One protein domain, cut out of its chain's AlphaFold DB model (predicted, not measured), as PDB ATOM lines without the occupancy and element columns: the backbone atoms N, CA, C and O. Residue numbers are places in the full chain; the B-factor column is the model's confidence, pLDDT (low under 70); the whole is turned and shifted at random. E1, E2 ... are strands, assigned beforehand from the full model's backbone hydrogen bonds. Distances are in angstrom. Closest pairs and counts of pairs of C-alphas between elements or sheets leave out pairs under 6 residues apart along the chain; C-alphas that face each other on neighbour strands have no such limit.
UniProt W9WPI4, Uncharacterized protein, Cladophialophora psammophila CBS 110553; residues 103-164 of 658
ATOM      1  N   PHE A 103     211.854 178.124 144.039       91.44
ATOM      2  CA  PHE A 103     212.823 177.155 143.534       91.44
ATOM      3  C   PHE A 103     212.881 175.899 144.412       91.44
ATOM      4  O   PHE A 103     212.419 175.893 145.558       91.44
ATOM      5  N   GLU A 104     213.471 174.839 143.863       90.00
ATOM      6  CA  GLU A 104     213.652 173.544 144.523       90.00
ATOM      7  C   GLU A 104     215.140 173.161 144.533       90.00
ATOM      8  O   GLU A 104     215.812 173.185 143.505       90.00
ATOM      9  N   LEU A 105     215.663 172.809 145.708       84.94
ATOM     10  CA  LEU A 105     217.012 172.287 145.930       84.94
ATOM     11  C   LEU A 105     216.904 170.898 146.561       84.94
ATOM     12  O   LEU A 105     216.887 170.740 147.786       84.94
ATOM     13  N   GLY A 106     216.802 169.874 145.713       85.44
ATOM     14  CA  GLY A 106     216.529 168.511 146.165       85.44
ATOM     15  C   GLY A 106     215.171 168.447 146.882       85.44
ATOM     16  O   GLY A 106     214.168 168.814 146.279       85.44
ATOM     17  N   PRO A 107     215.096 167.999 148.151       88.44
ATOM     18  CA  PRO A 107     213.828 167.928 148.877       88.44
ATOM     19  C   PRO A 107     213.339 169.280 149.419       88.44
ATOM     20  O   PRO A 107     212.207 169.354 149.900       88.44
ATOM     21  N   LEU A 108     214.185 170.315 149.402       88.12
ATOM     22  CA  LEU A 108     213.903 171.634 149.958       88.12
ATOM     23  C   LEU A 108     213.298 172.543 148.886       88.12
ATOM     24  O   LEU A 108     213.930 172.806 147.869       88.12
ATOM     25  N   ARG A 109     212.115 173.089 149.145       92.44
ATOM     26  CA  ARG A 109     211.445 174.079 148.307       92.44
ATOM     27  C   ARG A 109     211.318 175.388 149.074       92.44
ATOM     28  O   ARG A 109     210.810 175.413 150.193       92.44
ATOM     29  N   ILE A 110     211.796 176.476 148.479       92.44
ATOM     30  CA  ILE A 110     211.749 177.823 149.062       92.44
ATOM     31  C   ILE A 110     211.039 178.723 148.066       92.44
ATOM     32  O   ILE A 110     211.342 178.695 146.874       92.44
ATOM     33  N   GLY A 111     210.081 179.518 148.529       92.38
ATOM     34  CA  GLY A 111     209.334 180.390 147.637       92.38
ATOM     35  C   GLY A 111     208.249 181.176 148.340       92.38
ATOM     36  O   GLY A 111     208.289 181.368 149.549       92.38
ATOM     37  N   GLY A 112     207.276 181.647 147.577       91.56
ATOM     38  CA  GLY A 112     206.090 182.319 148.100       91.56
ATOM     39  C   GLY A 112     204.912 182.133 147.161       91.56
ATOM     40  O   GLY A 112     205.023 181.429 146.161       91.56
ATOM     41  N   ASN A 113     203.783 182.753 147.491       88.88
ATOM     42  CA  ASN A 113     202.534 182.611 146.736       88.88
ATOM     43  C   ASN A 113     202.190 183.866 145.917       88.88
ATOM     44  O   ASN A 113     201.092 183.970 145.374       88.88
ATOM     45  N   VAL A 114     203.100 184.841 145.842       93.44
ATOM     46  CA  VAL A 114     202.849 186.115 145.166       93.44
ATOM     47  C   VAL A 114     203.211 185.996 143.692       93.44
ATOM     48  O   VAL A 114     204.339 185.645 143.361       93.44
ATOM     49  N   THR A 115     202.289 186.339 142.796       92.56
ATOM     50  CA  THR A 115     202.588 186.510 141.368       92.56
ATOM     51  C   THR A 115     202.866 187.980 141.085       92.56
ATOM     52  O   THR A 115     202.041 188.847 141.379       92.56
ATOM     53  N   LEU A 116     204.039 188.272 140.523       88.56
ATOM     54  CA  LEU A 116     204.398 189.630 140.129       88.56
ATOM     55  C   LEU A 116     203.689 190.003 138.808       88.56
ATOM     56  O   LEU A 116     203.611 189.155 137.915       88.56
ATOM     57  N   PRO A 117     203.180 191.242 138.643       87.25
ATOM     58  CA  PRO A 117     202.435 191.644 137.442       87.25
ATOM     59  C   PRO A 117     203.209 191.480 136.128       87.25
ATOM     60  O   PRO A 117     202.621 191.197 135.089       87.25
ATOM     61  N   ASP A 118     204.527 191.655 136.177       83.94
ATOM     62  CA  ASP A 118     205.450 191.524 135.052       83.94
ATOM     63  C   ASP A 118     205.842 190.065 134.749       83.94
ATOM     64  O   ASP A 118     206.483 189.812 133.730       83.94
ATOM     65  N   LYS A 119     205.459 189.101 135.605       85.25
ATOM     66  CA  LYS A 119     205.852 187.678 135.510       85.25
ATOM     67  C   LYS A 119     204.681 186.734 135.810       85.25
ATOM     68  O   LYS A 119     204.702 186.013 136.815       85.25
ATOM     69  N   PRO A 120     203.647 186.716 134.951       84.19
ATOM     70  CA  PRO A 120     202.517 185.810 135.116       84.19
ATOM     71  C   PRO A 120     202.969 184.344 135.028       84.19
ATOM     72  O   PRO A 120     203.840 183.996 134.237       84.19
ATOM     73  N   GLY A 121     202.360 183.478 135.840       87.50
ATOM     74  CA  GLY A 121     202.669 182.042 135.881       87.50
ATOM     75  C   GLY A 121     203.842 181.653 136.787       87.50
ATOM     76  O   GLY A 121     204.045 180.465 137.019       87.50
ATOM     77  N   LEU A 122     204.570 182.626 137.343       91.62
ATOM     78  CA  LEU A 122     205.594 182.402 138.361       91.62
ATOM     79  C   LEU A 122     205.128 182.908 139.729       91.62
ATOM     80  O   LEU A 122     204.312 183.830 139.839       91.62
ATOM     81  N   THR A 123     205.663 182.293 140.778       94.50
ATOM     82  CA  THR A 123     205.384 182.652 142.168       94.50
ATOM     83  C   THR A 123     206.666 183.048 142.880       94.50
ATOM     84  O   THR A 123     207.737 182.505 142.604       94.50
ATOM     85  N   PHE A 124     206.548 184.000 143.798       95.44
ATOM     86  CA  PHE A 124     207.671 184.638 144.462       95.44
ATOM     87  C   PHE A 124     207.416 184.742 145.965       95.44
ATOM     88  O   PHE A 124     206.301 185.051 146.399       95.44
ATOM     89  N   ALA A 125     208.469 184.529 146.753       96.38
ATOM     90  CA  ALA A 125     208.569 185.104 148.086       96.38
ATOM     91  C   ALA A 125     208.832 186.599 147.933       96.38
ATOM     92  O   ALA A 125     209.605 186.996 147.059       96.38
ATOM     93  N   VAL A 126     208.200 187.427 148.757       96.88
ATOM     94  CA  VAL A 126     208.309 188.883 148.658       96.88
ATOM     95  C   VAL A 126     208.473 189.485 150.043       96.88
ATOM     96  O   VAL A 126     207.714 189.176 150.957       96.88
ATOM     97  N   LEU A 127     209.446 190.381 150.164       96.25
ATOM     98  CA  LEU A 127     209.628 191.292 151.283       96.25
ATOM     99  C   LEU A 127     209.499 192.717 150.741       96.25
ATOM    100  O   LEU A 127     210.292 193.127 149.900       96.25
ATOM    101  N   GLU A 128     208.525 193.478 151.220       96.12
ATOM    102  CA  GLU A 128     208.340 194.887 150.874       96.12
ATOM    103  C   GLU A 128     208.278 195.728 152.155       96.12
ATOM    104  O   GLU A 128     207.536 195.415 153.082       96.12
ATOM    105  N   MET A 129     209.058 196.799 152.227       95.94
ATOM    106  CA  MET A 129     209.078 197.743 153.337       95.94
ATOM    107  C   MET A 129     209.099 199.167 152.784       95.94
ATOM    108  O   MET A 129     210.003 199.538 152.043       95.94
ATOM    109  N   ASP A 130     208.122 199.974 153.177       95.25
ATOM    110  CA  ASP A 130     208.058 201.405 152.892       95.25
ATOM    111  C   ASP A 130     208.035 202.160 154.212       95.25
ATOM    112  O   ASP A 130     207.146 201.940 155.033       95.25
ATOM    113  N   ILE A 131     208.984 203.065 154.424       93.75
ATOM    114  CA  ILE A 131     209.021 203.942 155.592       93.75
ATOM    115  C   ILE A 131     209.233 205.368 155.099       93.75
ATOM    116  O   ILE A 131     210.357 205.822 154.884       93.75
ATOM    117  N   ASN A 132     208.126 206.082 154.931       91.31
ATOM    118  CA  ASN A 132     208.114 207.506 154.644       91.31
ATOM    119  C   ASN A 132     206.984 208.235 155.385       91.31
ATOM    120  O   ASN A 132     206.228 207.645 156.160       91.31
ATOM    121  N   LEU A 133     206.887 209.551 155.179       87.56
ATOM    122  CA  LEU A 133     205.889 210.394 155.845       87.56
ATOM    123  C   LEU A 133     204.444 210.092 155.409       87.56
ATOM    124  O   LEU A 133     203.514 210.419 156.141       87.56
ATOM    125  N   GLN A 134     204.245 209.491 154.233       88.94
ATOM    126  CA  GLN A 134     202.922 209.219 153.654       88.94
ATOM    127  C   GLN A 134     202.511 207.743 153.768       88.94
ATOM    128  O   GLN A 134     201.326 207.436 153.900       88.94
ATOM    129  N   LYS A 135     203.484 206.832 153.724       92.38
ATOM    130  CA  LYS A 135     203.325 205.383 153.664       92.38
ATOM    131  C   LYS A 135     204.307 204.734 154.634       92.38
ATOM    132  O   LYS A 135     205.515 204.937 154.552       92.38
ATOM    133  N   GLN A 136     203.761 203.944 155.547       92.06
ATOM    134  CA  GLN A 136     204.520 203.120 156.483       92.06
ATOM    135  C   GLN A 136     203.953 201.714 156.392       92.06
ATOM    136  O   GLN A 136     202.860 201.474 156.902       92.06
ATOM    137  N   ARG A 137     204.641 200.828 155.678       94.62
ATOM    138  CA  ARG A 137     204.163 199.494 155.313       94.62
ATOM    139  C   ARG A 137     205.283 198.470 155.445       94.62
ATOM    140  O   ARG A 137     206.427 198.747 155.108       94.62
ATOM    141  N   PHE A 138     204.921 197.279 155.886       94.25
ATOM    142  CA  PHE A 138     205.741 196.083 155.865       94.25
ATOM    143  C   PHE A 138     204.897 194.932 155.321       94.25
ATOM    144  O   PHE A 138     203.783 194.698 155.788       94.25
ATOM    145  N   PHE A 139     205.411 194.223 154.330       96.19
ATOM    146  CA  PHE A 139     204.790 193.056 153.736       96.19
ATOM    147  C   PHE A 139     205.829 191.946 153.610       96.19
ATOM    148  O   PHE A 139     206.928 192.174 153.112       96.19
ATOM    149  N   LEU A 140     205.482 190.753 154.072       93.19
ATOM    150  CA  LEU A 140     206.320 189.567 153.997       93.19
ATOM    151  C   LEU A 140     205.441 188.383 153.622       93.19
ATOM    152  O   LEU A 140     204.544 188.026 154.378       93.19
ATOM    153  N   SER A 141     205.736 187.751 152.494       95.50
ATOM    154  CA  SER A 141     205.086 186.517 152.070       95.50
ATOM    155  C   SER A 141     206.133 185.509 151.633       95.50
ATOM    156  O   SER A 141     206.999 185.820 150.812       95.50
ATOM    157  N   GLY A 142     206.068 184.299 152.176       94.56
ATOM    158  CA  GLY A 142     207.007 183.242 151.833       94.56
ATOM    159  C   GLY A 142     206.693 181.923 152.519       94.56
ATOM    160  O   GLY A 142     205.899 181.853 153.457       94.56
ATOM    161  N   TYR A 143     207.330 180.864 152.042       95.12
ATOM    162  CA  TYR A 143     207.277 179.542 152.629       95.12
ATOM    163  C   TYR A 143     208.591 178.783 152.435       95.12
ATOM    164  O   TYR A 143     209.361 179.033 151.505       95.12
ATOM    165  N   ILE A 144     208.807 177.826 153.330       91.44
ATOM    166  CA  ILE A 144     209.839 176.799 153.247       91.44
ATOM    167  C   ILE A 144     209.137 175.451 153.381       91.44
ATOM    168  O   ILE A 144     208.280 175.275 154.248       91.44
ATOM    169  N   GLU A 145     209.496 174.505 152.526       93.44
ATOM    170  CA  GLU A 145     208.923 173.164 152.487       93.44
ATOM    171  C   GLU A 145     210.034 172.121 152.321       93.44
ATOM    172  O   GLU A 145     210.936 172.288 151.506       93.44
ATOM    173  N   ILE A 146     209.989 171.045 153.104       87.88
ATOM    174  CA  ILE A 146     210.860 169.875 152.971       87.88
ATOM    175  C   ILE A 146     209.963 168.692 152.616       87.88
ATOM    176  O   ILE A 146     209.375 168.052 153.492       87.88
ATOM    177  N   SER A 147     209.877 168.404 151.318       83.94
ATOM    178  CA  SER A 147     208.902 167.463 150.751       83.94
ATOM    179  C   SER A 147     209.070 166.036 151.286       83.94
ATOM    180  O   SER A 147     208.095 165.321 151.461       83.94
ATOM    181  N   VAL A 148     210.300 165.617 151.612       82.56
ATOM    182  CA  VAL A 148     210.575 164.265 152.149       82.56
ATOM    183  C   VAL A 148     210.122 164.068 153.599       82.56
ATOM    184  O   VAL A 148     210.042 162.931 154.051       82.56
ATOM    185  N   LEU A 149     209.846 165.153 154.329       76.31
ATOM    186  CA  LEU A 149     209.392 165.119 155.725       76.31
ATOM    187  C   LEU A 149     207.947 165.611 155.887       76.31
ATOM    188  O   LEU A 149     207.482 165.728 157.021       76.31
ATOM    189  N   ASN A 150     207.255 165.953 154.789       83.19
ATOM    190  CA  ASN A 150     205.976 166.675 154.819       83.19
ATOM    191  C   ASN A 150     206.029 167.892 155.766       83.19
ATOM    192  O   ASN A 150     205.082 168.174 156.499       83.19
ATOM    193  N   LEU A 151     207.172 168.588 155.802       83.25
ATOM    194  CA  LEU A 151     207.374 169.756 156.655       83.25
ATOM    195  C   LEU A 151     207.140 171.009 155.826       83.25
ATOM    196  O   LEU A 151     207.799 171.193 154.806       83.25
ATOM    197  N   ARG A 152     206.251 171.895 156.269       91.50
ATOM    198  CA  ARG A 152     205.995 173.176 155.605       91.50
ATOM    199  C   ARG A 152     205.794 174.284 156.623       91.50
ATOM    200  O   ARG A 152     205.018 174.135 157.554       91.50
ATOM    201  N   ALA A 153     206.451 175.416 156.422       87.12
ATOM    202  CA  ALA A 153     206.210 176.641 157.169       87.12
ATOM    203  C   ALA A 153     205.930 177.767 156.178       87.12
ATOM    204  O   ALA A 153     206.708 177.965 155.248       87.12
ATOM    205  N   SER A 154     204.841 178.505 156.355       92.38
ATOM    206  CA  SER A 154     204.502 179.663 155.530       92.38
ATOM    207  C   SER A 154     204.036 180.834 156.373       92.38
ATOM    208  O   SER A 154     203.373 180.649 157.393       92.38
ATOM    209  N   ILE A 155     204.352 182.034 155.905       87.75
ATOM    210  CA  ILE A 155     203.947 183.295 156.511       87.75
ATOM    211  C   ILE A 155     203.417 184.234 155.430       87.75
ATOM    212  O   ILE A 155     203.993 184.335 154.345       87.75
ATOM    213  N   ASP A 156     202.334 184.926 155.751       94.06
ATOM    214  CA  ASP A 156     201.828 186.085 155.031       94.06
ATOM    215  C   ASP A 156     201.503 187.178 156.052       94.06
ATOM    216  O   ASP A 156     200.588 187.054 156.866       94.06
ATOM    217  N   LEU A 157     202.323 188.222 156.073       90.25
ATOM    218  CA  LEU A 157     202.261 189.317 157.029       90.25
ATOM    219  C   LEU A 157     202.145 190.623 156.261       90.25
ATOM    220  O   LEU A 157     203.041 190.992 155.508       90.25
ATOM    221  N   HIS A 158     201.070 191.360 156.505       94.06
ATOM    222  CA  HIS A 158     200.850 192.694 155.977       94.06
ATOM    223  C   HIS A 158     200.559 193.652 157.127       94.06
ATOM    224  O   HIS A 158     199.510 193.602 157.761       94.06
ATOM    225  N   MET A 159     201.497 194.558 157.372       91.56
ATOM    226  CA  MET A 159     201.358 195.642 158.330       91.56
ATOM    227  C   MET A 159     201.420 196.972 157.592       91.56
ATOM    228  O   MET A 159     202.311 197.212 156.783       91.56
ATOM    229  N   GLN A 160     200.496 197.867 157.889       91.62
ATOM    230  CA  GLN A 160     200.510 199.243 157.424       91.62
ATOM    231  C   GLN A 160     200.108 200.136 158.591       91.62
ATOM    232  O   GLN A 160     199.183 199.806 159.324       91.62
ATOM    233  N   LEU A 161     200.788 201.262 158.769       88.12
ATOM    234  CA  LEU A 161     200.427 202.294 159.744       88.12
ATOM    235  C   LEU A 161     199.812 203.508 159.045       88.12
ATOM    236  O   LEU A 161     198.792 204.030 159.492       88.12
ATOM    237  N   LEU A 162     200.398 203.926 157.918       87.50
ATOM    238  CA  LEU A 162     199.960 205.077 157.127       87.50
ATOM    239  C   LEU A 162     199.701 204.688 155.664       87.50
ATOM    240  O   LEU A 162     200.433 203.848 155.135       87.50
ATOM    241  N   PRO A 163     198.702 205.304 154.997       82.81
ATOM    242  CA  PRO A 163     197.800 206.345 155.520       82.81
ATOM    243  C   PRO A 163     196.662 205.798 156.398       82.81
ATOM    244  O   PRO A 163     196.069 206.533 157.186       82.81
ATOM    245  N   THR A 164     196.342 204.508 156.268       85.62
ATOM    246  CA  THR A 164     195.336 203.824 157.091       85.62
ATOM    247  C   THR A 164     195.945 202.556 157.672       85.62
ATOM    248  O   THR A 164     196.569 201.812 156.910       85.62
TER     249      THR A 164
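Overview. This is residues 103 to 164 of the 658 residues of an uncharacterized protein of Cladophialophora psammophila CBS 110553 (UniProt W9WPI4). One long, twisted sheet is built on two long strands, E4 and E5, side by side over the whole length; along the other side of E4 lie E3 beside one part and the short hairpin of E1 and E2 beside the rest. Between E2 and E3 the chain makes a long loop, residues 112 to 123, away from E4 and E5. The printed part has 62 residues with five named strands, E1 to E5 in order, and no named helix; the class is all strand, and neighbours are antiparallel. It is loose, with a radius of gyration of the C-alphas of 14.6 A, and elongated, spanning 46 by 25 by 14 A.

Along the chain. E1, residues 103 to 105, begins at C-alpha 103 (212.823, 177.155, 143.534). E2 takes residues 108 to 111. E3, residues 124 to 131, is 22.3 A long; E4, residues 136 to 146, 34.0 A. E5, residues 151 to 162, is 36.1 A long and ends at C-alpha 162 (199.960, 205.077, 157.127).

Arrangement. E1 and E2 form a hairpin, with N 105 and O 108 2.8 A apart. E4 lies on the other side of E2, antiparallel at 158 degrees, with N 143 and O 111 2.7 A apart. The pairing of E4 is staggered: E2 pairs with its residues 143 to 146, E3 with 136 to 141, on one side. The hairpin of E3 and E4 has N 139 and O 128 at 2.7 A. On the other side of E4 is E5, its hairpin partner, at 177 degrees, with N 140 and O 157 2.8 A apart. E3, E4 and E5 make a meander, each strand the antiparallel neighbour of the one before. E1 is apart from E3, E4 and E5.

Size, cuts and confidence. The C-alphas farthest apart, of Leu 133 and Val 148, are 46.5 A apart. The printed part has no cut. The link from E2 to E3 is long, 12 residues; the other three are tight. Mean pLDDT of the printed part is 90.4, and no printed residue is under 70.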